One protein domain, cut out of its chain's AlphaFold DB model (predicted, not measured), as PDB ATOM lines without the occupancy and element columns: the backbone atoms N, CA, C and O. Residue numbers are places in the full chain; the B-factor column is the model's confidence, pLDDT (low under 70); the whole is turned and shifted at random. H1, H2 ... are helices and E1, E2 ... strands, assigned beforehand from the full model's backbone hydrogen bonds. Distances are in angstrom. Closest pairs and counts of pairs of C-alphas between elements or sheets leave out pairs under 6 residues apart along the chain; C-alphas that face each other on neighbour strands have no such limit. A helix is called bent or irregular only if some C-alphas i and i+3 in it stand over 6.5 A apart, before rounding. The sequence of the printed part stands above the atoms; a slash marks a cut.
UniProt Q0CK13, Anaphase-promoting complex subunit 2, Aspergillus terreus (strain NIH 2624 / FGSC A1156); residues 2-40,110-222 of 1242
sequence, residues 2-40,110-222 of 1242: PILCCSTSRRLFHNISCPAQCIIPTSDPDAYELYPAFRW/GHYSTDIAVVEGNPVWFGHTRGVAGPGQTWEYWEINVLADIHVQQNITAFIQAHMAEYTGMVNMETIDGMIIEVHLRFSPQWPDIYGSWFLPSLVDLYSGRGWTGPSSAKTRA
ATOM      1  N   PRO A   2     122.997  69.260 239.469       69.62
ATOM      2  CA  PRO A   2     122.548  68.235 240.415       69.62
ATOM      3  C   PRO A   2     121.585  68.747 241.511       69.62
ATOM      4  O   PRO A   2     120.763  67.993 242.012       69.62
ATOM      5  N   ILE A   3     121.608  70.044 241.846       80.12
ATOM      6  CA  ILE A   3     120.582  70.686 242.690       80.12
ATOM      7  C   ILE A   3     119.625  71.458 241.776       80.12
ATOM      8  O   ILE A   3     120.059  72.343 241.032       80.12
ATOM      9  N   LEU A   4     118.337  71.115 241.810       75.81
ATOM     10  CA  LEU A   4     117.298  71.716 240.972       75.81
ATOM     11  C   LEU A   4     116.786  73.011 241.618       75.81
ATOM     12  O   LEU A   4     115.740  72.996 242.254       75.81
ATOM     13  N   CYS A   5     117.545  74.111 241.521       72.25
ATOM     14  CA  CYS A   5     117.195  75.425 242.083       72.25
ATOM     15  C   CYS A   5     116.963  76.499 241.005       72.25
ATOM     16  O   CYS A   5     117.562  76.450 239.926       72.25
ATOM     17  N   CYS A   6     116.145  77.513 241.314       67.56
ATOM     18  CA  CYS A   6     115.961  78.679 240.442       67.56
ATOM     19  C   CYS A   6     117.246  79.518 240.327       67.56
ATOM     20  O   CYS A   6     118.176  79.392 241.133       67.56
ATOM     21  N   SER A   7     117.298  80.381 239.308       69.06
ATOM     22  CA  SER A   7     118.469  81.211 239.009       69.06
ATOM     23  C   SER A   7     118.857  82.120 240.186       69.06
ATOM     24  O   SER A   7     120.036  82.206 240.530       69.06
ATOM     25  N   THR A   8     117.867  82.710 240.861       71.62
ATOM     26  CA  THR A   8     118.049  83.639 241.985       71.62
ATOM     27  C   THR A   8     118.539  82.962 243.267       71.62
ATOM     28  O   THR A   8     119.431  83.484 243.934       71.62
ATOM     29  N   SER A   9     118.037  81.767 243.592       75.44
ATOM     30  CA  SER A   9     118.429  81.017 244.800       75.44
ATOM     31  C   SER A   9     119.725  80.223 244.636       75.44
ATOM     32  O   SER A   9     120.260  79.708 245.617       75.44
ATOM     33  N   ARG A  10     120.288  80.139 243.418       78.44
ATOM     34  CA  ARG A  10     121.556  79.432 243.148       78.44
ATOM     35  C   ARG A  10     122.705  79.930 244.026       78.44
ATOM     36  O   ARG A  10     123.591  79.155 244.385       78.44
ATOM     37  N   ARG A  11     122.667  81.203 244.427       78.19
ATOM     38  CA  ARG A  11     123.652  81.801 245.331       78.19
ATOM     39  C   ARG A  11     123.707  81.149 246.716       78.19
ATOM     40  O   ARG A  11     124.741  81.238 247.353       78.19
ATOM     41  N   LEU A  12     122.672  80.447 247.175       81.81
ATOM     42  CA  LEU A  12     122.704  79.728 248.458       81.81
ATOM     43  C   LEU A  12     123.476  78.398 248.376       81.81
ATOM     44  O   LEU A  12     123.854  77.834 249.396       81.81
ATOM     45  N   PHE A  13     123.765  77.922 247.159       82.62
ATOM     46  CA  PHE A  13     124.369  76.609 246.901       82.62
ATOM     47  C   PHE A  13     125.737  76.689 246.197       82.62
ATOM     48  O   PHE A  13     126.305  75.665 245.831       82.62
ATOM     49  N   HIS A  14     126.285  77.892 245.996       69.75
ATOM     50  CA  HIS A  14     127.499  78.130 245.199       69.75
ATOM     51  C   HIS A  14     128.771  77.431 245.714       69.75
ATOM     52  O   HIS A  14     129.664  77.138 244.923       69.75
ATOM     53  N   ASN A  15     128.846  77.128 247.013       67.94
ATOM     54  CA  ASN A  15     130.052  76.599 247.655       67.94
ATOM     55  C   ASN A  15     130.125  75.066 247.717       67.94
ATOM     56  O   ASN A  15     131.002  74.542 248.404       67.94
ATOM     57  N   ILE A  16     129.234  74.334 247.029       75.44
ATOM     58  CA  ILE A  16     129.221  72.868 247.092       75.44
ATOM     59  C   ILE A  16     129.355  72.174 245.737       75.44
ATOM     60  O   ILE A  16     128.668  72.490 244.767       75.44
ATOM     61  N   SER A  17     130.244  71.180 245.689       74.19
ATOM     62  CA  SER A  17     130.405  70.282 244.548       74.19
ATOM     63  C   SER A  17     129.507  69.062 244.734       74.19
ATOM     64  O   SER A  17     129.583  68.387 245.759       74.19
ATOM     65  N   CYS A  18     128.647  68.784 243.754       75.06
ATOM     66  CA  CYS A  18     127.701  67.676 243.810       75.06
ATOM     67  C   CYS A  18     127.883  66.754 242.583       75.06
ATOM     68  O   CYS A  18     128.062  67.264 241.470       75.06
ATOM     69  N   PRO A  19     127.881  65.414 242.748       78.81
ATOM     70  CA  PRO A  19     128.028  64.470 241.638       78.81
ATOM     71  C   PRO A  19     126.934  64.642 240.576       78.81
ATOM     72  O   PRO A  19     125.775  64.855 240.914       78.81
ATOM     73  N   ALA A  20     127.265  64.476 239.290       70.12
ATOM     74  CA  ALA A  20     126.325  64.704 238.179       70.12
ATOM     75  C   ALA A  20     125.055  63.824 238.213       70.12
ATOM     76  O   ALA A  20     124.043  64.190 237.624       70.12
ATOM     77  N   GLN A  21     125.120  62.683 238.902       71.06
ATOM     78  CA  GLN A  21     124.037  61.704 239.062       71.06
ATOM     79  C   GLN A  21     123.147  61.938 240.296       71.06
ATOM     80  O   GLN A  21     122.152  61.244 240.467       71.06
ATOM     81  N   CYS A  22     123.506  62.885 241.165       80.69
ATOM     82  CA  CYS A  22     122.742  63.230 242.360       80.69
ATOM     83  C   CYS A  22     121.716  64.312 241.994       80.69
ATOM     84  O   CYS A  22     122.113  65.389 241.558       80.69
ATOM     85  N   ILE A  23     120.416  64.026 242.120       84.75
ATOM     86  CA  ILE A  23     119.334  64.981 241.836       84.75
ATOM     87  C   ILE A  23     118.657  65.350 243.153       84.75
ATOM     88  O   ILE A  23     118.019  64.509 243.780       84.75
ATOM     89  N   ILE A  24     118.789  66.611 243.560       89.75
ATOM     90  CA  ILE A  24     118.209  67.146 244.795       89.75
ATOM     91  C   ILE A  24     117.076  68.115 244.420       89.75
ATOM     92  O   ILE A  24     117.361  69.162 243.820       89.75
ATOM     93  N   PRO A  25     115.807  67.807 244.753       89.94
ATOM     94  CA  PRO A  25     114.684  68.687 244.454       89.94
ATOM     95  C   PRO A  25     114.646  69.868 245.433       89.94
ATOM     96  O   PRO A  25     114.756  69.687 246.646       89.94
ATOM     97  N   THR A  26     114.460  71.087 244.914       87.19
ATOM     98  CA  THR A  26     114.206  72.281 245.752       87.19
ATOM     99  C   THR A  26     112.821  72.891 245.539       87.19
ATOM    100  O   THR A  26     112.447  73.824 246.247       87.19
ATOM    101  N   SER A  27     112.034  72.334 244.612       87.38
ATOM    102  CA  SER A  27     110.641  72.700 244.364       87.38
ATOM    103  C   SER A  27     109.723  71.485 244.523       87.38
ATOM    104  O   SER A  27     110.145  70.343 244.333       87.38
ATOM    105  N   ASP A  28     108.466  71.732 244.887       89.06
ATOM    106  CA  ASP A  28     107.466  70.673 245.045       89.06
ATOM    107  C   ASP A  28     107.096  69.968 243.728       89.06
ATOM    108  O   ASP A  28     106.972  68.747 243.752       89.06
ATOM    109  N   PRO A  29     106.993  70.649 242.566       88.75
ATOM    110  CA  PRO A  29     106.839  69.967 241.280       88.75
ATOM    111  C   PRO A  29     107.985  68.996 240.959       88.75
ATOM    112  O   PRO A  29     107.727  67.873 240.530       88.75
ATOM    113  N   ASP A  30     109.239  69.384 241.217       88.56
ATOM    114  CA  ASP A  30     110.389  68.503 240.975       88.56
ATOM    115  C   ASP A  30     110.367  67.287 241.915       88.56
ATOM    116  O   ASP A  30     110.608  66.157 241.491       88.56
ATOM    117  N   ALA A  31     110.043  67.508 243.193       90.00
ATOM    118  CA  ALA A  31     109.917  66.438 244.180       90.00
ATOM    119  C   ALA A  31     108.748  65.486 243.864       90.00
ATOM    120  O   ALA A  31     108.875  64.271 244.023       90.00
ATOM    121  N   TYR A  32     107.628  66.021 243.369       90.81
ATOM    122  CA  TYR A  32     106.461  65.252 242.937       90.81
ATOM    123  C   TYR A  32     106.800  64.288 241.791       90.81
ATOM    124  O   TYR A  32     106.323  63.147 241.768       90.81
ATOM    125  N   GLU A  33     107.640  64.717 240.847       89.69
ATOM    126  CA  GLU A  33     108.133  63.847 239.776       89.69
ATOM    127  C   GLU A  33     109.168  62.834 240.274       89.69
ATOM    128  O   GLU A  33     109.110  61.669 239.878       89.69
ATOM    129  N   LEU A  34     110.060  63.235 241.185       89.50
ATOM    130  CA  LEU A  34     111.114  62.367 241.713       89.50
ATOM    131  C   LEU A  34     110.580  61.213 242.581       89.50
ATOM    132  O   LEU A  34     111.148  60.122 242.560       89.50
ATOM    133  N   TYR A  35     109.481  61.424 243.314       90.88
ATOM    134  CA  TYR A  35     108.943  60.464 244.288       90.88
ATOM    135  C   TYR A  35     107.499  60.020 243.978       90.88
ATOM    136  O   TYR A  35     106.574  60.314 244.742       90.88
ATOM    137  N   PRO A  36     107.259  59.254 242.895       91.56
ATOM    138  CA  PRO A  36     105.910  58.883 242.465       91.56
ATOM    139  C   PRO A  36     105.124  58.052 243.490       91.56
ATOM    140  O   PRO A  36     103.912  58.225 243.606       91.56
ATOM    141  N   ALA A  37     105.802  57.198 244.267       91.00
ATOM    142  CA  ALA A  37     105.178  56.361 245.297       91.00
ATOM    143  C   ALA A  37     104.625  57.167 246.490       91.00
ATOM    144  O   ALA A  37     103.694  56.721 247.157       91.00
ATOM    145  N   PHE A  38     105.153  58.371 246.729       92.94
ATOM    146  CA  PHE A  38     104.805  59.203 247.884       92.94
ATOM    147  C   PHE A  38     103.994  60.450 247.506       92.94
ATOM    148  O   PHE A  38     103.727  61.287 248.359       92.94
ATOM    149  N   ARG A  39     103.522  60.577 246.256       92.69
ATOM    150  CA  ARG A  39     102.713  61.722 245.774       92.69
ATOM    151  C   ARG A  39     101.469  62.013 246.613       92.69
ATOM    152  O   ARG A  39     100.998  63.149 246.633       92.69
ATOM    153  N   TRP A  40     100.939  60.996 247.290       93.56
ATOM    154  CA  TRP A  40      99.759  61.104 248.141       93.56
ATOM    155  C   TRP A  40      99.945  62.090 249.304       93.56
ATOM    156  O   TRP A  40      98.952  62.657 249.747       93.56
ATOM    157  N   GLY A 110     101.087  76.916 268.222       79.81
ATOM    158  CA  GLY A 110     102.331  77.306 267.553       79.81
ATOM    159  C   GLY A 110     102.424  76.726 266.139       79.81
ATOM    160  O   GLY A 110     102.201  75.530 265.957       79.81
ATOM    161  N   HIS A 111     102.768  77.564 265.155       89.38
ATOM    162  CA  HIS A 111     103.005  77.139 263.773       89.38
ATOM    163  C   HIS A 111     104.491  76.821 263.569       89.38
ATOM    164  O   HIS A 111     105.342  77.716 263.644       89.38
ATOM    165  N   TYR A 112     104.796  75.560 263.256       90.69
ATOM    166  CA  TYR A 112     106.151  75.102 262.956       90.69
ATOM    167  C   TYR A 112     106.256  74.519 261.550       90.69
ATOM    168  O   TYR A 112     105.478  73.642 261.189       90.69
ATOM    169  N   SER A 113     107.268  74.939 260.794       92.94
ATOM    170  CA  SER A 113     107.736  74.263 259.582       92.94
ATOM    171  C   SER A 113     109.006  73.492 259.937       92.94
ATOM    172  O   SER A 113     109.992  74.083 260.384       92.94
ATOM    173  N   THR A 114     108.964  72.164 259.829       93.88
ATOM    174  CA  THR A 114     110.060  71.289 260.266       93.88
ATOM    175  C   THR A 114     110.673  70.574 259.077       93.88
ATOM    176  O   THR A 114     110.010  69.752 258.450       93.88
ATOM    177  N   ASP A 115     111.948  70.842 258.807       94.44
ATOM    178  CA  ASP A 115     112.743  70.099 257.833       94.44
ATOM    179  C   ASP A 115     113.339  68.848 258.470       94.44
ATOM    180  O   ASP A 115     113.878  68.893 259.574       94.44
ATOM    181  N   ILE A 116     113.225  67.718 257.784       93.81
ATOM    182  CA  ILE A 116     113.535  66.404 258.340       93.81
ATOM    183  C   ILE A 116     114.344  65.633 257.307       93.81
ATOM    184  O   ILE A 116     113.938  65.520 256.148       93.81
ATOM    185  N   ALA A 117     115.478  65.082 257.729       94.12
ATOM    186  CA  ALA A 117     116.184  64.087 256.932       94.12
ATOM    187  C   ALA A 117     115.648  62.707 257.310       94.12
ATOM    188  O   ALA A 117     115.639  62.352 258.491       94.12
ATOM    189  N   VAL A 118     115.203  61.935 256.320       94.38
ATOM    190  CA  VAL A 118     114.649  60.593 256.516       94.38
ATOM    191  C   VAL A 118     115.501  59.586 255.756       94.38
ATOM    192  O   VAL A 118     115.847  59.807 254.594       94.38
ATOM    193  N   VAL A 119     115.835  58.480 256.418       93.75
ATOM    194  CA  VAL A 119     116.547  57.340 255.832       93.75
ATOM    195  C   VAL A 119     115.718  56.088 256.082       93.75
ATOM    196  O   VAL A 119     115.510  55.706 257.232       93.75
ATOM    197  N   GLU A 120     115.221  55.475 255.011       91.69
ATOM    198  CA  GLU A 120     114.403  54.253 255.044       91.69
ATOM    199  C   GLU A 120     113.217  54.337 256.029       91.69
ATOM    200  O   GLU A 120     112.957  53.423 256.809       91.69
ATOM    201  N   GLY A 121     112.502  55.465 256.029       91.00
ATOM    202  CA  GLY A 121     111.370  55.719 256.929       91.00
ATOM    203  C   GLY A 121     111.756  56.092 258.368       91.00
ATOM    204  O   GLY A 121     110.876  56.255 259.211       91.00
ATOM    205  N   ASN A 122     113.048  56.271 258.669       92.50
ATOM    206  CA  ASN A 122     113.526  56.723 259.977       92.50
ATOM    207  C   ASN A 122     113.979  58.191 259.924       92.50
ATOM    208  O   ASN A 122     114.918  58.509 259.189       92.50
ATOM    209  N   PRO A 123     113.365  59.096 260.707       92.88
ATOM    210  CA  PRO A 123     113.858  60.462 260.865       92.88
ATOM    211  C   PRO A 123     115.218  60.481 261.577       92.88
ATOM    212  O   PRO A 123     115.339  60.001 262.703       92.88
ATOM    213  N   VAL A 124     116.242  61.048 260.937       91.31
ATOM    214  CA  VAL A 124     117.625  61.092 261.457       91.31
ATOM    215  C   VAL A 124     118.100  62.502 261.819       91.31
ATOM    216  O   VAL A 124     119.105  62.655 262.515       91.31
ATOM    217  N   TRP A 125     117.371  63.534 261.388       92.00
ATOM    218  CA  TRP A 125     117.627  64.931 261.733       92.00
ATOM    219  C   TRP A 125     116.345  65.761 261.670       92.00
ATOM    220  O   TRP A 125     115.483  65.479 260.841       92.00
ATOM    221  N   PHE A 126     116.264  66.791 262.516       90.94
ATOM    222  CA  PHE A 126     115.163  67.750 262.583       90.94
ATOM    223  C   PHE A 126     115.705  69.185 262.612       90.94
ATOM    224  O   PHE A 126     116.558  69.518 263.437       90.94
ATOM    225  N   GLY A 127     115.175  70.036 261.739       90.25
ATOM    226  CA  GLY A 127     115.385  71.477 261.709       90.25
ATOM    227  C   GLY A 127     114.051  72.192 261.872       90.25
ATOM    228  O   GLY A 127     113.331  72.397 260.896       90.25
ATOM    229  N   HIS A 128     113.704  72.557 263.105       91.81
ATOM    230  CA  HIS A 128     112.452  73.256 263.382       91.81
ATOM    231  C   HIS A 128     112.582  74.754 263.108       91.81
ATOM    232  O   HIS A 128     113.546  75.406 263.529       91.81
ATOM    233  N   THR A 129     111.559  75.294 262.452       92.12
ATOM    234  CA  THR A 129     111.408  76.718 262.178       92.12
ATOM    235  C   THR A 129     110.037  77.176 262.655       92.12
ATOM    236  O   THR A 129     109.028  76.551 262.333       92.12
ATOM    237  N   ARG A 130     109.977  78.264 263.424       90.62
ATOM    238  CA  ARG A 130     108.727  78.846 263.930       90.62
ATOM    239  C   ARG A 130     108.332  80.060 263.099       90.62
ATOM    240  O   ARG A 130     109.143  80.966 262.908       90.62
ATOM    241  N   GLY A 131     107.095  80.078 262.612       88.12
ATOM    242  CA  GLY A 131     106.555  81.189 261.828       88.12
ATOM    243  C   GLY A 131     105.843  82.213 262.704       88.12
ATOM    244  O   GLY A 131     104.999  81.847 263.522       88.12
ATOM    245  N   VAL A 132     106.143  83.501 262.517       84.25
ATOM    246  CA  VAL A 132     105.409  84.607 263.148       84.25
ATOM    247  C   VAL A 132     104.523  85.272 262.102       84.25
ATOM    248  O   VAL A 132     105.010  85.886 261.149       84.25
ATOM    249  N   ALA A 133     103.209  85.114 262.265       79.94
ATOM    250  CA  ALA A 133     102.223  85.624 261.320       79.94
ATOM    251  C   ALA A 133     102.266  87.159 261.233       79.94
ATOM    252  O   ALA A 133     102.350  87.854 262.246       79.94
ATOM    253  N   GLY A 134     102.203  87.668 260.006       71.44
ATOM    254  CA  GLY A 134     102.049  89.080 259.675       71.44
ATOM    255  C   GLY A 134     100.624  89.403 259.198       71.44
ATOM    256  O   GLY A 134      99.756  88.525 259.137       71.44
ATOM    257  N   PRO A 135     100.343  90.669 258.855       67.81
ATOM    258  CA  PRO A 135      99.033  91.084 258.356       67.81
ATOM    259  C   PRO A 135      98.716  90.475 256.976       67.81
ATOM    260  O   PRO A 135      99.608  90.166 256.189       67.81
ATOM    261  N   GLY A 136      97.431  90.306 256.649       62.88
ATOM    262  CA  GLY A 136      97.003  89.934 255.291       62.88
ATOM    263  C   GLY A 136      97.450  88.544 254.811       62.88
ATOM    264  O   GLY A 136      97.771  88.384 253.638       62.88
ATOM    265  N   GLN A 137      97.478  87.537 255.692       68.50
ATOM    266  CA  GLN A 137      97.959  86.175 255.375       68.50
ATOM    267  C   GLN A 137      99.444  86.114 254.956       68.50
ATOM    268  O   GLN A 137      99.860  85.194 254.252       68.50
ATOM    269  N   THR A 138     100.251  87.093 255.372       78.62
ATOM    270  CA  THR A 138     101.704  87.104 255.142       78.62
ATOM    271  C   THR A 138     102.466  86.690 256.399       78.62
ATOM    272  O   THR A 138     101.892  86.534 257.475       78.62
ATOM    273  N   TRP A 139     103.774  86.494 256.263       82.69
ATOM    274  CA  TRP A 139     104.678  86.206 257.375       82.69
ATOM    275  C   TRP A 139     105.480  87.456 257.719       82.69
ATOM    276  O   TRP A 139     106.045  88.070 256.817       82.69
ATOM    277  N   GLU A 140     105.568  87.814 259.000       85.00
ATOM    278  CA  GLU A 140     106.402  88.942 259.436       85.00
ATOM    279  C   GLU A 140     107.878  88.524 259.476       85.00
ATOM    280  O   GLU A 140     108.739  89.228 258.948       85.00
ATOM    281  N   TYR A 141     108.172  87.349 260.047       90.62
ATOM    282  CA  TYR A 141     109.465  86.661 259.957       90.62
ATOM    283  C   TYR A 141     109.348  85.191 260.386       90.62
ATOM    284  O   TYR A 141     108.356  84.766 260.980       90.62
ATOM    285  N   TRP A 142     110.398  84.427 260.096       91.69
ATOM    286  CA  TRP A 142     110.606  83.060 260.562       91.69
ATOM    287  C   TRP A 142     111.810  82.995 261.495       91.69
ATOM    288  O   TRP A 142     112.833  83.624 261.222       91.69
ATOM    289  N   GLU A 143     111.701  82.211 262.562       92.12
ATOM    290  CA  GLU A 143     112.800  81.879 263.469       92.12
ATOM    291  C   GLU A 143     113.291  80.463 263.180       92.12
ATOM    292  O   GLU A 143     112.528  79.506 263.289       92.12
ATOM    293  N   ILE A 144     114.559  80.325 262.817       91.62
ATOM    294  CA  ILE A 144     115.165  79.084 262.319       91.62
ATOM    295  C   ILE A 144     116.085  78.496 263.393       91.62
ATOM    296  O   ILE A 144     116.719  79.244 264.141       91.62
ATOM    297  N   ASN A 145     116.200  77.163 263.432       89.94
ATOM    298  CA  ASN A 145     116.933  76.403 264.456       89.94
ATOM    299  C   ASN A 145     116.356  76.602 265.869       89.94
ATOM    300  O   ASN A 145     117.098  76.721 266.847       89.94
ATOM    301  N   VAL A 146     115.029  76.666 265.983       87.94
ATOM    302  CA  VAL A 146     114.346  76.770 267.280       87.94
ATOM    303  C   VAL A 146     114.119  75.391 267.899       87.94
ATOM    304  O   VAL A 146     114.116  74.372 267.211       87.94
ATOM    305  N   LEU A 147     113.915  75.346 269.214       84.25
ATOM    306  CA  LEU A 147     113.446  74.135 269.884       84.25
ATOM    307  C   LEU A 147     111.922  74.064 269.740       84.25
ATOM    308  O   LEU A 147     111.234  75.002 270.135       84.25
ATOM    309  N   ALA A 148     111.415  72.976 269.162       80.62
ATOM    310  CA  ALA A 148     109.985  72.689 269.125       80.62
ATOM    311  C   ALA A 148     109.559  71.892 270.364       80.62
ATOM    312  O   ALA A 148     110.376  71.252 271.033       80.62
ATOM    313  N   ASP A 149     108.261  71.916 270.650       82.06
ATOM    314  CA  ASP A 149     107.689  71.120 271.726       82.06
ATOM    315  C   ASP A 149     107.824  69.620 271.436       82.06
ATOM    316  O   ASP A 149     107.718  69.164 270.296       82.06
ATOM    317  N   ILE A 150     108.021  68.829 272.493       85.12
ATOM    318  CA  ILE A 150     108.340  67.398 272.374       85.12
ATOM    319  C   ILE A 150     107.279  66.604 271.595       85.12
ATOM    320  O   ILE A 150     107.611  65.667 270.870       85.12
ATOM    321  N   HIS A 151     106.011  67.006 271.707       87.19
ATOM    322  CA  HIS A 151     104.889  66.348 271.044       87.19
ATOM    323  C   HIS A 151     104.902  66.568 269.520       87.19
ATOM    324  O   HIS A 151     104.517  65.667 268.782       87.19
ATOM    325  N   VAL A 152     105.415  67.706 269.028       88.25
ATOM    326  CA  VAL A 152     105.542  67.992 267.585       88.25
ATOM    327  C   VAL A 152     106.467  66.964 266.940       88.25
ATOM    328  O   VAL A 152     106.110  66.308 265.963       88.25
ATOM    329  N   GLN A 153     107.649  66.769 267.528       89.62
ATOM    330  CA  GLN A 153     108.629  65.813 267.024       89.62
ATOM    331  C   GLN A 153     108.130  64.363 267.146       89.62
ATOM    332  O   GLN A 153     108.355  63.560 266.238       89.62
ATOM    333  N   GLN A 154     107.428  64.023 268.234       91.31
ATOM    334  CA  GLN A 154     106.827  62.698 268.429       91.31
ATOM    335  C   GLN A 154     105.761  62.385 267.373       91.31
ATOM    336  O   GLN A 154     105.823  61.321 266.758       91.31
ATOM    337  N   ASN A 155     104.836  63.314 267.117       92.44
ATOM    338  CA  ASN A 155     103.763  63.137 266.136       92.44
ATOM    339  C   ASN A 155     104.314  62.997 264.714       92.44
ATOM    340  O   ASN A 155     103.931  62.078 263.993       92.44
ATOM    341  N   ILE A 156     105.267  63.853 264.335       93.69
ATOM    342  CA  ILE A 156     105.965  63.769 263.045       93.69
ATOM    343  C   ILE A 156     106.663  62.412 262.893       93.69
ATOM    344  O   ILE A 156     106.536  61.756 261.859       93.69
ATOM    345  N   THR A 157     107.387  61.972 263.926       93.81
ATOM    346  CA  THR A 157     108.111  60.693 263.894       93.81
ATOM    347  C   THR A 157     107.150  59.521 263.727       93.81
ATOM    348  O   THR A 157     107.368  58.674 262.862       93.81
ATOM    349  N   ALA A 158     106.065  59.501 264.506       93.50
ATOM    350  CA  ALA A 158     105.036  58.472 264.419       93.50
ATOM    351  C   ALA A 158     104.376  58.444 263.031       93.50
ATOM    352  O   ALA A 158     104.190  57.368 262.465       93.50
ATOM    353  N   PHE A 159     104.081  59.613 262.453       95.00
ATOM    354  CA  PHE A 159     103.477  59.723 261.126       95.00
ATOM    355  C   PHE A 159     104.397  59.180 260.022       95.00
ATOM    356  O   PHE A 159     103.955  58.389 259.186       95.00
ATOM    357  N   ILE A 160     105.684  59.552 260.032       94.50
ATOM    358  CA  ILE A 160     106.666  59.077 259.042       94.50
ATOM    359  C   ILE A 160     106.831  57.559 259.136       94.50
ATOM    360  O   ILE A 160     106.747  56.872 258.119       94.50
ATOM    361  N   GLN A 161     107.008  57.024 260.345       93.12
ATOM    362  CA  GLN A 161     107.197  55.586 260.548       93.12
ATOM    363  C   GLN A 161     105.957  54.766 260.162       93.12
ATOM    364  O   GLN A 161     106.095  53.652 259.661       93.12
ATOM    365  N   ALA A 162     104.753  55.306 260.371       92.88
ATOM    366  CA  ALA A 162     103.505  54.614 260.059       92.88
ATOM    367  C   ALA A 162     103.136  54.651 258.567       92.88
ATOM    368  O   ALA A 162     102.574  53.680 258.058       92.88
ATOM    369  N   HIS A 163     103.418  55.755 257.865       93.31
ATOM    370  CA  HIS A 163     102.868  55.997 256.524       93.31
ATOM    371  C   HIS A 163     103.917  56.172 255.421       93.31
ATOM    372  O   HIS A 163     103.590  56.024 254.247       93.31
ATOM    373  N   MET A 164     105.173  56.459 255.766       93.12
ATOM    374  CA  MET A 164     106.272  56.683 254.819       93.12
ATOM    375  C   MET A 164     107.392  55.649 254.996       93.12
ATOM    376  O   MET A 164     108.581  55.977 254.932       93.12
ATOM    377  N   ALA A 165     107.006  54.387 255.204       82.69
ATOM    378  CA  ALA A 165     107.941  53.269 255.212       82.69
ATOM    379  C   ALA A 165     108.761  53.267 253.909       82.69
ATOM    380  O   ALA A 165     108.217  53.510 252.833       82.69
ATOM    381  N   GLU A 166     110.071  53.029 254.017       88.00
ATOM    382  CA  GLU A 166     111.031  53.002 252.895       88.00
ATOM    383  C   GLU A 166     111.380  54.371 252.267       88.00
ATOM    384  O   GLU A 166     112.252  54.435 251.397       88.00
ATOM    385  N   TYR A 167     110.797  55.492 252.717       94.00
ATOM    386  CA  TYR A 167     111.164  56.815 252.190       94.00
ATOM    387  C   TYR A 167     112.591  57.215 252.587       94.00
ATOM    388  O   TYR A 167     112.960  57.154 253.760       94.00
ATOM    389  N   THR A 168     113.380  57.682 251.616       93.44
ATOM    390  CA  THR A 168     114.710  58.266 251.847       93.44
ATOM    391  C   THR A 168     114.835  59.593 251.105       93.44
ATOM    392  O   THR A 168     114.670  59.656 249.885       93.44
ATOM    393  N   GLY A 169     115.143  60.657 251.842       93.38
ATOM    394  CA  GLY A 169     115.225  62.016 251.316       93.38
ATOM    395  C   GLY A 169     114.880  63.064 252.366       93.38
ATOM    396  O   GLY A 169     114.667  62.751 253.539       93.38
ATOM    397  N   MET A 170     114.823  64.324 251.941       94.94
ATOM    398  CA  MET A 170     114.325  65.408 252.787       94.94
ATOM    399  C   MET A 170     112.802  65.477 252.737       94.94
ATOM    400  O   MET A 170     112.201  65.281 251.682       94.94
ATOM    401  N   VAL A 171     112.178  65.800 253.862       95.19
ATOM    402  CA  VAL A 171     110.752  66.126 253.946       95.19
ATOM    403  C   VAL A 171     110.575  67.343 254.843       95.19
ATOM    404  O   VAL A 171     111.222  67.448 255.882       95.19
ATOM    405  N   ASN A 172     109.721  68.271 254.437       95.12
ATOM    406  CA  ASN A 172     109.295  69.392 255.257       95.12
ATOM    407  C   ASN A 172     107.837  69.167 255.662       95.12
ATOM    408  O   ASN A 172     106.994  68.872 254.814       95.12
ATOM    409  N   MET A 173     107.555  69.258 256.959       94.81
ATOM    410  CA  MET A 173     106.206  69.126 257.503       94.81
ATOM    411  C   MET A 173     105.824  70.401 258.242       94.81
ATOM    412  O   MET A 173     106.492  70.794 259.205       94.81
ATOM    413  N   GLU A 174     104.742  71.033 257.798       93.19
ATOM    414  CA  GLU A 174     104.138  72.169 258.485       93.19
ATOM    415  C   GLU A 174     103.109  71.666 259.495       93.19
ATOM    416  O   GLU A 174     102.293  70.791 259.195       93.19
ATOM    417  N   THR A 175     103.152  72.211 260.707       92.25
ATOM    418  CA  THR A 175     102.327  71.779 261.834       92.25
ATOM    419  C   THR A 175     101.743  72.966 262.586       92.25
ATOM    420  O   THR A 175     102.386  74.009 262.714       92.25
ATOM    421  N   ILE A 176     100.534  72.788 263.117       89.88
ATOM    422  CA  ILE A 176      99.922  73.679 264.109       89.88
ATOM    423  C   ILE A 176      99.578  72.818 265.317       89.88
ATOM    424  O   ILE A 176      98.873  71.822 265.168       89.88
ATOM    425  N   ASP A 177     100.109  73.178 266.486       83.94
ATOM    426  CA  ASP A 177      99.912  72.419 267.737       83.94
ATOM    427  C   ASP A 177     100.292  70.925 267.611       83.94
ATOM    428  O   ASP A 177      99.628  70.021 268.109       83.94
ATOM    429  N   GLY A 178     101.341  70.645 266.830       85.62
ATOM    430  CA  GLY A 178     101.824  69.286 266.571       85.62
ATOM    431  C   GLY A 178     100.972  68.441 265.620       85.62
ATOM    432  O   GLY A 178     101.330  67.288 265.382       85.62
ATOM    433  N   MET A 179      99.898  68.991 265.048       91.94
ATOM    434  CA  MET A 179      99.117  68.361 263.979       91.94
ATOM    435  C   MET A 179      99.649  68.794 262.612       91.94
ATOM    436  O   MET A 179      99.828  69.987 262.368       91.94
ATOM    437  N   ILE A 180      99.889  67.845 261.707       94.00
ATOM    438  CA  ILE A 180     100.461  68.083 260.374       94.00
ATOM    439  C   ILE A 180      99.390  68.661 259.449       94.00
ATOM    440  O   ILE A 180      98.353  68.043 259.207       94.00
ATOM    441  N   ILE A 181      99.647  69.852 258.911       91.31
ATOM    442  CA  ILE A 181      98.719  70.579 258.035       91.31
ATOM    443  C   ILE A 181      99.133  70.557 256.561       91.31
ATOM    444  O   ILE A 181      98.265  70.743 255.697       91.31
ATOM    445  N   GLU A 182     100.420  70.333 256.288       92.00
ATOM    446  CA  GLU A 182     101.005  70.229 254.950       92.00
ATOM    447  C   GLU A 182     102.320  69.432 254.985       92.00
ATOM    448  O   GLU A 182     103.050  69.460 255.977       92.00
ATOM    449  N   VAL A 183     102.608  68.702 253.903       94.06
ATOM    450  CA  VAL A 183     103.825  67.896 253.739       94.06
ATOM    451  C   VAL A 183     104.433  68.170 252.366       94.06
ATOM    452  O   VAL A 183     103.738  68.128 251.350       94.06
ATOM    453  N   HIS A 184     105.744  68.390 252.338       94.25
ATOM    454  CA  HIS A 184     106.538  68.646 251.142       94.25
ATOM    455  C   HIS A 184     107.687  67.639 251.065       94.25
ATOM    456  O   HIS A 184     108.468  67.525 252.006       94.25
ATOM    457  N   LEU A 185     107.863  66.938 249.940       94.25
ATOM    458  CA  LEU A 185     108.950  65.958 249.736       94.25
ATOM    459  C   LEU A 185     110.296  66.625 249.384       94.25
ATOM    460  O   LEU A 185     111.055  66.170 248.527       94.25
ATOM    461  N   ARG A 186     110.566  67.759 250.028       92.81
ATOM    462  CA  ARG A 186     111.787  68.554 249.925       92.81
ATOM    463  C   ARG A 186     112.030  69.278 251.243       92.81
ATOM    464  O   ARG A 186     111.120  69.430 252.048       92.81
ATOM    465  N   PHE A 187     113.236  69.798 251.418       92.25
ATOM    466  CA  PHE A 187     113.532  70.758 252.482       92.25
ATOM    467  C   PHE A 187     113.150  72.187 252.061       92.25
ATOM    468  O   PHE A 187     112.843  72.455 250.894       92.25
ATOM    469  N   SER A 188     113.212  73.129 252.995       90.62
ATOM    470  CA  SER A 188     113.086  74.564 252.741       90.62
ATOM    471  C   SER A 188     114.365  75.140 252.113       90.62
ATOM    472  O   SER A 188     115.358  75.349 252.810       90.62
ATOM    473  N   PRO A 189     114.380  75.481 250.805       87.56
ATOM    474  CA  PRO A 189     115.595  75.944 250.128       87.56
ATOM    475  C   PRO A 189     115.996  77.372 250.502       87.56
ATOM    476  O   PRO A 189     117.006  77.870 250.016       87.56
ATOM    477  N   GLN A 190     115.192  78.035 251.335       86.19
ATOM    478  CA  GLN A 190     115.379  79.420 251.739       86.19
ATOM    479  C   GLN A 190     116.424  79.570 252.845       86.19
ATOM    480  O   GLN A 190     116.975  80.653 252.941       86.19
ATOM    481  N   TRP A 191     116.696  78.539 253.656       88.31
ATOM    482  CA  TRP A 191     117.521  78.625 254.875       88.31
ATOM    483  C   TRP A 191     118.841  77.810 254.931       88.31
ATOM    484  O   TRP A 191     119.396  77.695 256.031       88.31
ATOM    485  N   PRO A 192     119.408  77.247 253.834       88.06
ATOM    486  CA  PRO A 192     120.679  76.510 253.896       88.06
ATOM    487  C   PRO A 192     121.845  77.236 254.569       88.06
ATOM    488  O   PRO A 192     122.697  76.593 255.178       88.06
ATOM    489  N   ASP A 193     121.896  78.561 254.460       87.56
ATOM    490  CA  ASP A 193     122.931  79.407 255.052       87.56
ATOM    491  C   ASP A 193     122.805  79.534 256.582       87.56
ATOM    492  O   ASP A 193     123.795  79.821 257.255       87.56
ATOM    493  N   ILE A 194     121.624  79.250 257.145       89.62
ATOM    494  CA  ILE A 194     121.344  79.345 258.585       89.62
ATOM    495  C   ILE A 194     121.450  77.983 259.297       89.62
ATOM    496  O   ILE A 194     121.842  77.940 260.466       89.62
ATOM    497  N   TYR A 195     121.167  76.854 258.632       87.69
ATOM    498  CA  TYR A 195     121.298  75.524 259.264       87.69
ATOM    499  C   TYR A 195     122.736  75.201 259.695       87.69
ATOM    500  O   TYR A 195     122.950  74.459 260.651       87.69
ATOM    501  N   GLY A 196     123.731  75.775 259.016       84.62
ATOM    502  CA  GLY A 196     125.149  75.617 259.323       84.62
ATOM    503  C   GLY A 196     125.940  74.979 258.183       84.62
ATOM    504  O   GLY A 196     125.401  74.291 257.319       84.62
ATOM    505  N   SER A 197     127.259  75.184 258.198       85.75
ATOM    506  CA  SER A 197     128.162  74.780 257.108       85.75
ATOM    507  C   SER A 197     128.203  73.270 256.830       85.75
ATOM    508  O   SER A 197     128.611  72.861 255.746       85.75
ATOM    509  N   TRP A 198     127.770  72.445 257.785       88.19
ATOM    510  CA  TRP A 198     127.710  70.988 257.668       88.19
ATOM    511  C   TRP A 198     126.474  70.488 256.897       88.19
ATOM    512  O   TRP A 198     126.507  69.376 256.376       88.19
ATOM    513  N   PHE A 199     125.405  71.288 256.784       90.62
ATOM    514  CA  PHE A 199     124.121  70.839 256.230       90.62
ATOM    515  C   PHE A 199     124.214  70.461 254.749       90.62
ATOM    516  O   PHE A 199     123.805  69.369 254.362       90.62
ATOM    517  N   LEU A 200     124.779  71.341 253.913       89.50
ATOM    518  CA  LEU A 200     124.867  71.108 252.469       89.50
ATOM    519  C   LEU A 200     125.697  69.851 252.115       89.50
ATOM    520  O   LEU A 200     125.226  69.065 251.291       89.50
ATOM    521  N   PRO A 201     126.878  69.594 252.721       89.12
ATOM    522  CA  PRO A 201     127.592  68.323 252.555       89.12
ATOM    523  C   PRO A 201     126.752  67.093 252.904       89.12
ATOM    524  O   PRO A 201     126.683  66.158 252.109       89.12
ATOM    525  N   SER A 202     126.055  67.117 254.041       90.56
ATOM    526  CA  SER A 202     125.211  65.999 254.472       90.56
ATOM    527  C   SER A 202     123.984  65.793 253.583       90.56
ATOM    528  O   SER A 202     123.577  64.656 253.350       90.56
ATOM    529  N   LEU A 203     123.435  66.873 253.021       91.06
ATOM    530  CA  LEU A 203     122.377  66.813 252.016       91.06
ATOM    531  C   LEU A 203     122.864  66.097 250.747       91.06
ATOM    532  O   LEU A 203     122.166  65.234 250.220       91.06
ATOM    533  N   VAL A 204     124.073  66.405 250.268       89.94
ATOM    534  CA  VAL A 204     124.661  65.712 249.108       89.94
ATOM    535  C   VAL A 204     124.898  64.233 249.409       89.94
ATOM    536  O   VAL A 204     124.638  63.397 248.544       89.94
ATOM    537  N   ASP A 205     125.354  63.892 250.615       89.94
ATOM    538  CA  ASP A 205     125.561  62.501 251.034       89.94
ATOM    539  C   ASP A 205     124.259  61.693 251.051       89.94
ATOM    540  O   ASP A 205     124.231  60.582 250.510       89.94
ATOM    541  N   LEU A 206     123.175  62.280 251.571       91.19
ATOM    542  CA  LEU A 206     121.851  61.659 251.621       91.19
ATOM    543  C   LEU A 206     121.371  61.255 250.221       91.19
ATOM    544  O   LEU A 206     121.043  60.093 249.987       91.19
ATOM    545  N   TYR A 207     121.401  62.192 249.272       90.00
ATOM    546  CA  TYR A 207     120.939  61.956 247.899       90.00
ATOM    547  C   TYR A 207     121.951  61.199 247.025       90.00
ATOM    548  O   TYR A 207     121.592  60.686 245.967       90.00
ATOM    549  N   SER A 208     123.206  61.074 247.466       88.25
ATOM    550  CA  SER A 208     124.217  60.224 246.814       88.25
ATOM    551  C   SER A 208     124.177  58.768 247.299       88.25
ATOM    552  O   SER A 208     125.014  57.971 246.874       88.25
ATOM    553  N   GLY A 209     123.252  58.418 248.203       82.94
ATOM    554  CA  GLY A 209     123.128  57.073 248.772       82.94
ATOM    555  C   GLY A 209     124.156  56.746 249.861       82.94
ATOM    556  O   GLY A 209     124.343  55.578 250.189       82.94
ATOM    557  N   ARG A 210     124.836  57.753 250.431       85.12
ATOM    558  CA  ARG A 210     125.788  57.590 251.549       85.12
ATOM    559  C   ARG A 210     125.130  57.710 252.930       85.12
ATOM    560  O   ARG A 210     125.818  57.587 253.940       85.12
ATOM    561  N   GLY A 211     123.815  57.926 252.973       87.12
ATOM    562  CA  GLY A 211     123.067  58.184 254.203       87.12
ATOM    563  C   GLY A 211     123.290  59.601 254.741       87.12
ATOM    564  O   GLY A 211     123.904  60.445 254.091       87.12
ATOM    565  N   TRP A 212     122.766  59.874 255.936       91.19
ATOM    566  CA  TRP A 212     122.913  61.176 256.588       91.19
ATOM    567  C   TRP A 212     124.187  61.232 257.434       91.19
ATOM    568  O   TRP A 212     124.323  60.507 258.417       91.19
ATOM    569  N   THR A 213     125.114  62.115 257.065       88.75
ATOM    570  CA  THR A 213     126.400  62.316 257.761       88.75
ATOM    571  C   THR A 213     126.374  63.475 258.761       88.75
ATOM    572  O   THR A 213     127.374  63.743 259.431       88.75
ATOM    573  N   GLY A 214     125.242  64.175 258.860       81.62
ATOM    574  CA  GLY A 214     125.072  65.321 259.742       81.62
ATOM    575  C   GLY A 214     124.865  64.911 261.205       81.62
ATOM    576  O   GLY A 214     124.427  63.795 261.491       81.62
ATOM    577  N   PRO A 215     125.149  65.805 262.164       78.62
ATOM    578  CA  PRO A 215     124.918  65.549 263.583       78.62
ATOM    579  C   PRO A 215     123.423  65.362 263.890       78.62
ATOM    580  O   PRO A 215     122.590  66.155 263.456       78.62
ATOM    581  N   SER A 216     123.083  64.364 264.715       63.44
ATOM    582  CA  SER A 216     121.700  64.125 265.169       63.44
ATOM    583  C   SER A 216     121.162  65.236 266.088       63.44
ATOM    584  O   SER A 216     119.956  65.405 266.214       63.44
ATOM    585  N   SER A 217     122.051  66.005 266.728       62.06
ATOM    586  CA  SER A 217     121.723  67.203 267.509       62.06
ATOM    587  C   SER A 217     122.897  68.184 267.450       62.06
ATOM    588  O   SER A 217     123.870  68.058 268.195       62.06
ATOM    589  N   ALA A 218     122.850  69.143 266.526       59.69
ATOM    590  CA  ALA A 218     123.767  70.280 266.546       59.69
ATOM    591  C   ALA A 218     123.145  71.418 267.354       59.69
ATOM    592  O   ALA A 218     122.011  71.812 267.101       59.69
ATOM    593  N   LYS A 219     123.905  72.001 268.289       61.00
ATOM    594  CA  LYS A 219     123.575  73.320 268.848       61.00
ATOM    595  C   LYS A 219     123.880  74.377 267.788       61.00
ATOM    596  O   LYS A 219     124.951  74.981 267.797       61.00
ATOM    597  N   THR A 220     122.980  74.539 266.831       70.12
ATOM    598  CA  THR A 220     123.060  75.587 265.818       70.12
ATOM    599  C   THR A 220     122.540  76.901 266.385       70.12
ATOM    600  O   THR A 220     121.656  76.940 267.238       70.12
ATOM    601  N   ARG A 221     123.156  78.007 265.959       83.81
ATOM    602  CA  ARG A 221     122.727  79.350 266.347       83.81
ATOM    603  C   ARG A 221     121.336  79.606 265.755       83.81
ATOM    604  O   ARG A 221     121.125  79.332 264.573       83.81
ATOM    605  N   ALA A 222     120.421  80.138 266.563       87.81
ATOM    606  CA  ALA A 222     119.121  80.589 266.075       87.81
ATOM    607  C   ALA A 222     119.308  81.726 265.058       87.81
ATOM    608  O   ALA A 222     120.127  82.626 265.274       87.81
TER     609      ALA A 222
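This is residues 2 to 40 and 110 to 222 of the 1242 residues of the protein "Anaphase-promoting complex subunit 2" of Aspergillus terreus (strain NIH 2624 / FGSC A1156) (UniProt Q0CK13). One strongly twisted sheet of five strands curls round a single long helix, H4, while the shorter helices and the loops of the two ends of the printed part make up the rest of the body. Of those shorter helices, H2 and H6 only graze the sheet, and H1, H3 and H5 are not on it. The 152 printed residues hold six named helices and five named strands, in the order H1 H2 H3 E1 E2 E3 H4 E4 E5 H5 H6; the sheet's order is E3 E2 E1 E4 E5, all antiparallel, and the class is mixed, helices and strands. The whole is compact, with a radius of gyration of the C-alphas of 14.9 A, and its rounded outline spans 41 by 35 by 31 A.

Start at Pro 2 and go on to C-alpha 9 at (118.429, 81.017, 244.800), where H1 begins, residues 9 to 12. Residues 13 to 27 hold no named element; then come H2, residues 28 to 34 and 9.7 A long, and H3, residues 36 to 40. H3 is irregular, with C-alphas 37 and 40 at 7.7 A. After the cut, find C-alpha 111 at (103.005, 77.139, 263.773); from there E1 runs through residues 111 to 119, 25.3 A. E2, residues 122 to 133, is the longest strand at 31.1 A and bends by 67 degrees at residue 125. E3 is residues 139 to 144, 13.6 A. H4, residues 150 to 163, is the longest helix, 20.3 A. E4 follows with residues 169 to 176, 23.1 A, then E5, residues 179 to 184, 14.8 A. H5 is residues 192 to 195, and H6, residues 199 to 207 and 12.6 A long, ends at C-alpha 207 at (120.939, 61.956, 247.899).

Begin with E1 and E2, a hairpin, where N 115 and O 127 are 2.9 A apart, within hydrogen-bond range. E2 and E3 form the next hairpin, with N 130 and O 143 at 2.8 A; E1, E2 and E3 make a meander, each strand the antiparallel neighbour of the one before. On the other side of E1, E4 is its antiparallel neighbour, with N 116 and O 171 at 2.8 A. E4 and E5 are a hairpin too, with N 174 and O 182 at 2.9 A. From edge strand E3 to edge strand E5 the strands' lines turn by 87 degrees and the way across the sheet by 61 degrees. H4 is on this sheet, with 39 pairs of C-alphas within 10 A; its closest C-alphas to E2 are those of Gln 161 and Asn 122, 6.5 A. H2 only grazes the sheet with its residues 28 to 32; the closest C-alphas of H2 and E5 are those of Asp 28 and His 184, 6.5 A. H6 only grazes it with residues 202 to 207; its closest C-alphas to E4 are those of Leu 206 and Gly 169, 6.6 A. H1 and H5 are close but not clearly touching, with the C-alphas of Leu 12 and Asp 193 closest at 6.6 A. H2 and H3 are also close but not clearly touching, with those of Tyr 32 and Arg 39 closest at 5.9 A. In H2, H4 and H6 every O i to N i+4 pair is within hydrogen-bond range; H3 has 0 of 1, and 0 of 2 for O i to N i+3, while H1 and H5 are too short for an O i to N i+4 pair.

The C-alphas farthest apart are those of Gly 136 and Arg 210, 43.5 A. Residues 41 to 109 are cut out, and C-alphas 40 and 110 stand 25.4 A apart across the cut. The link from H1 to H2 is long, and residues 3 to 4 pair in parallel with residues 24 to 25, part of that link. Residues 208 to 222 hold no named element. The printed part has a mean pLDDT of 86.2; look for values under 70 at residues 2, 6 to 7, 14 to 15, 135 to 137 and 216 to 219.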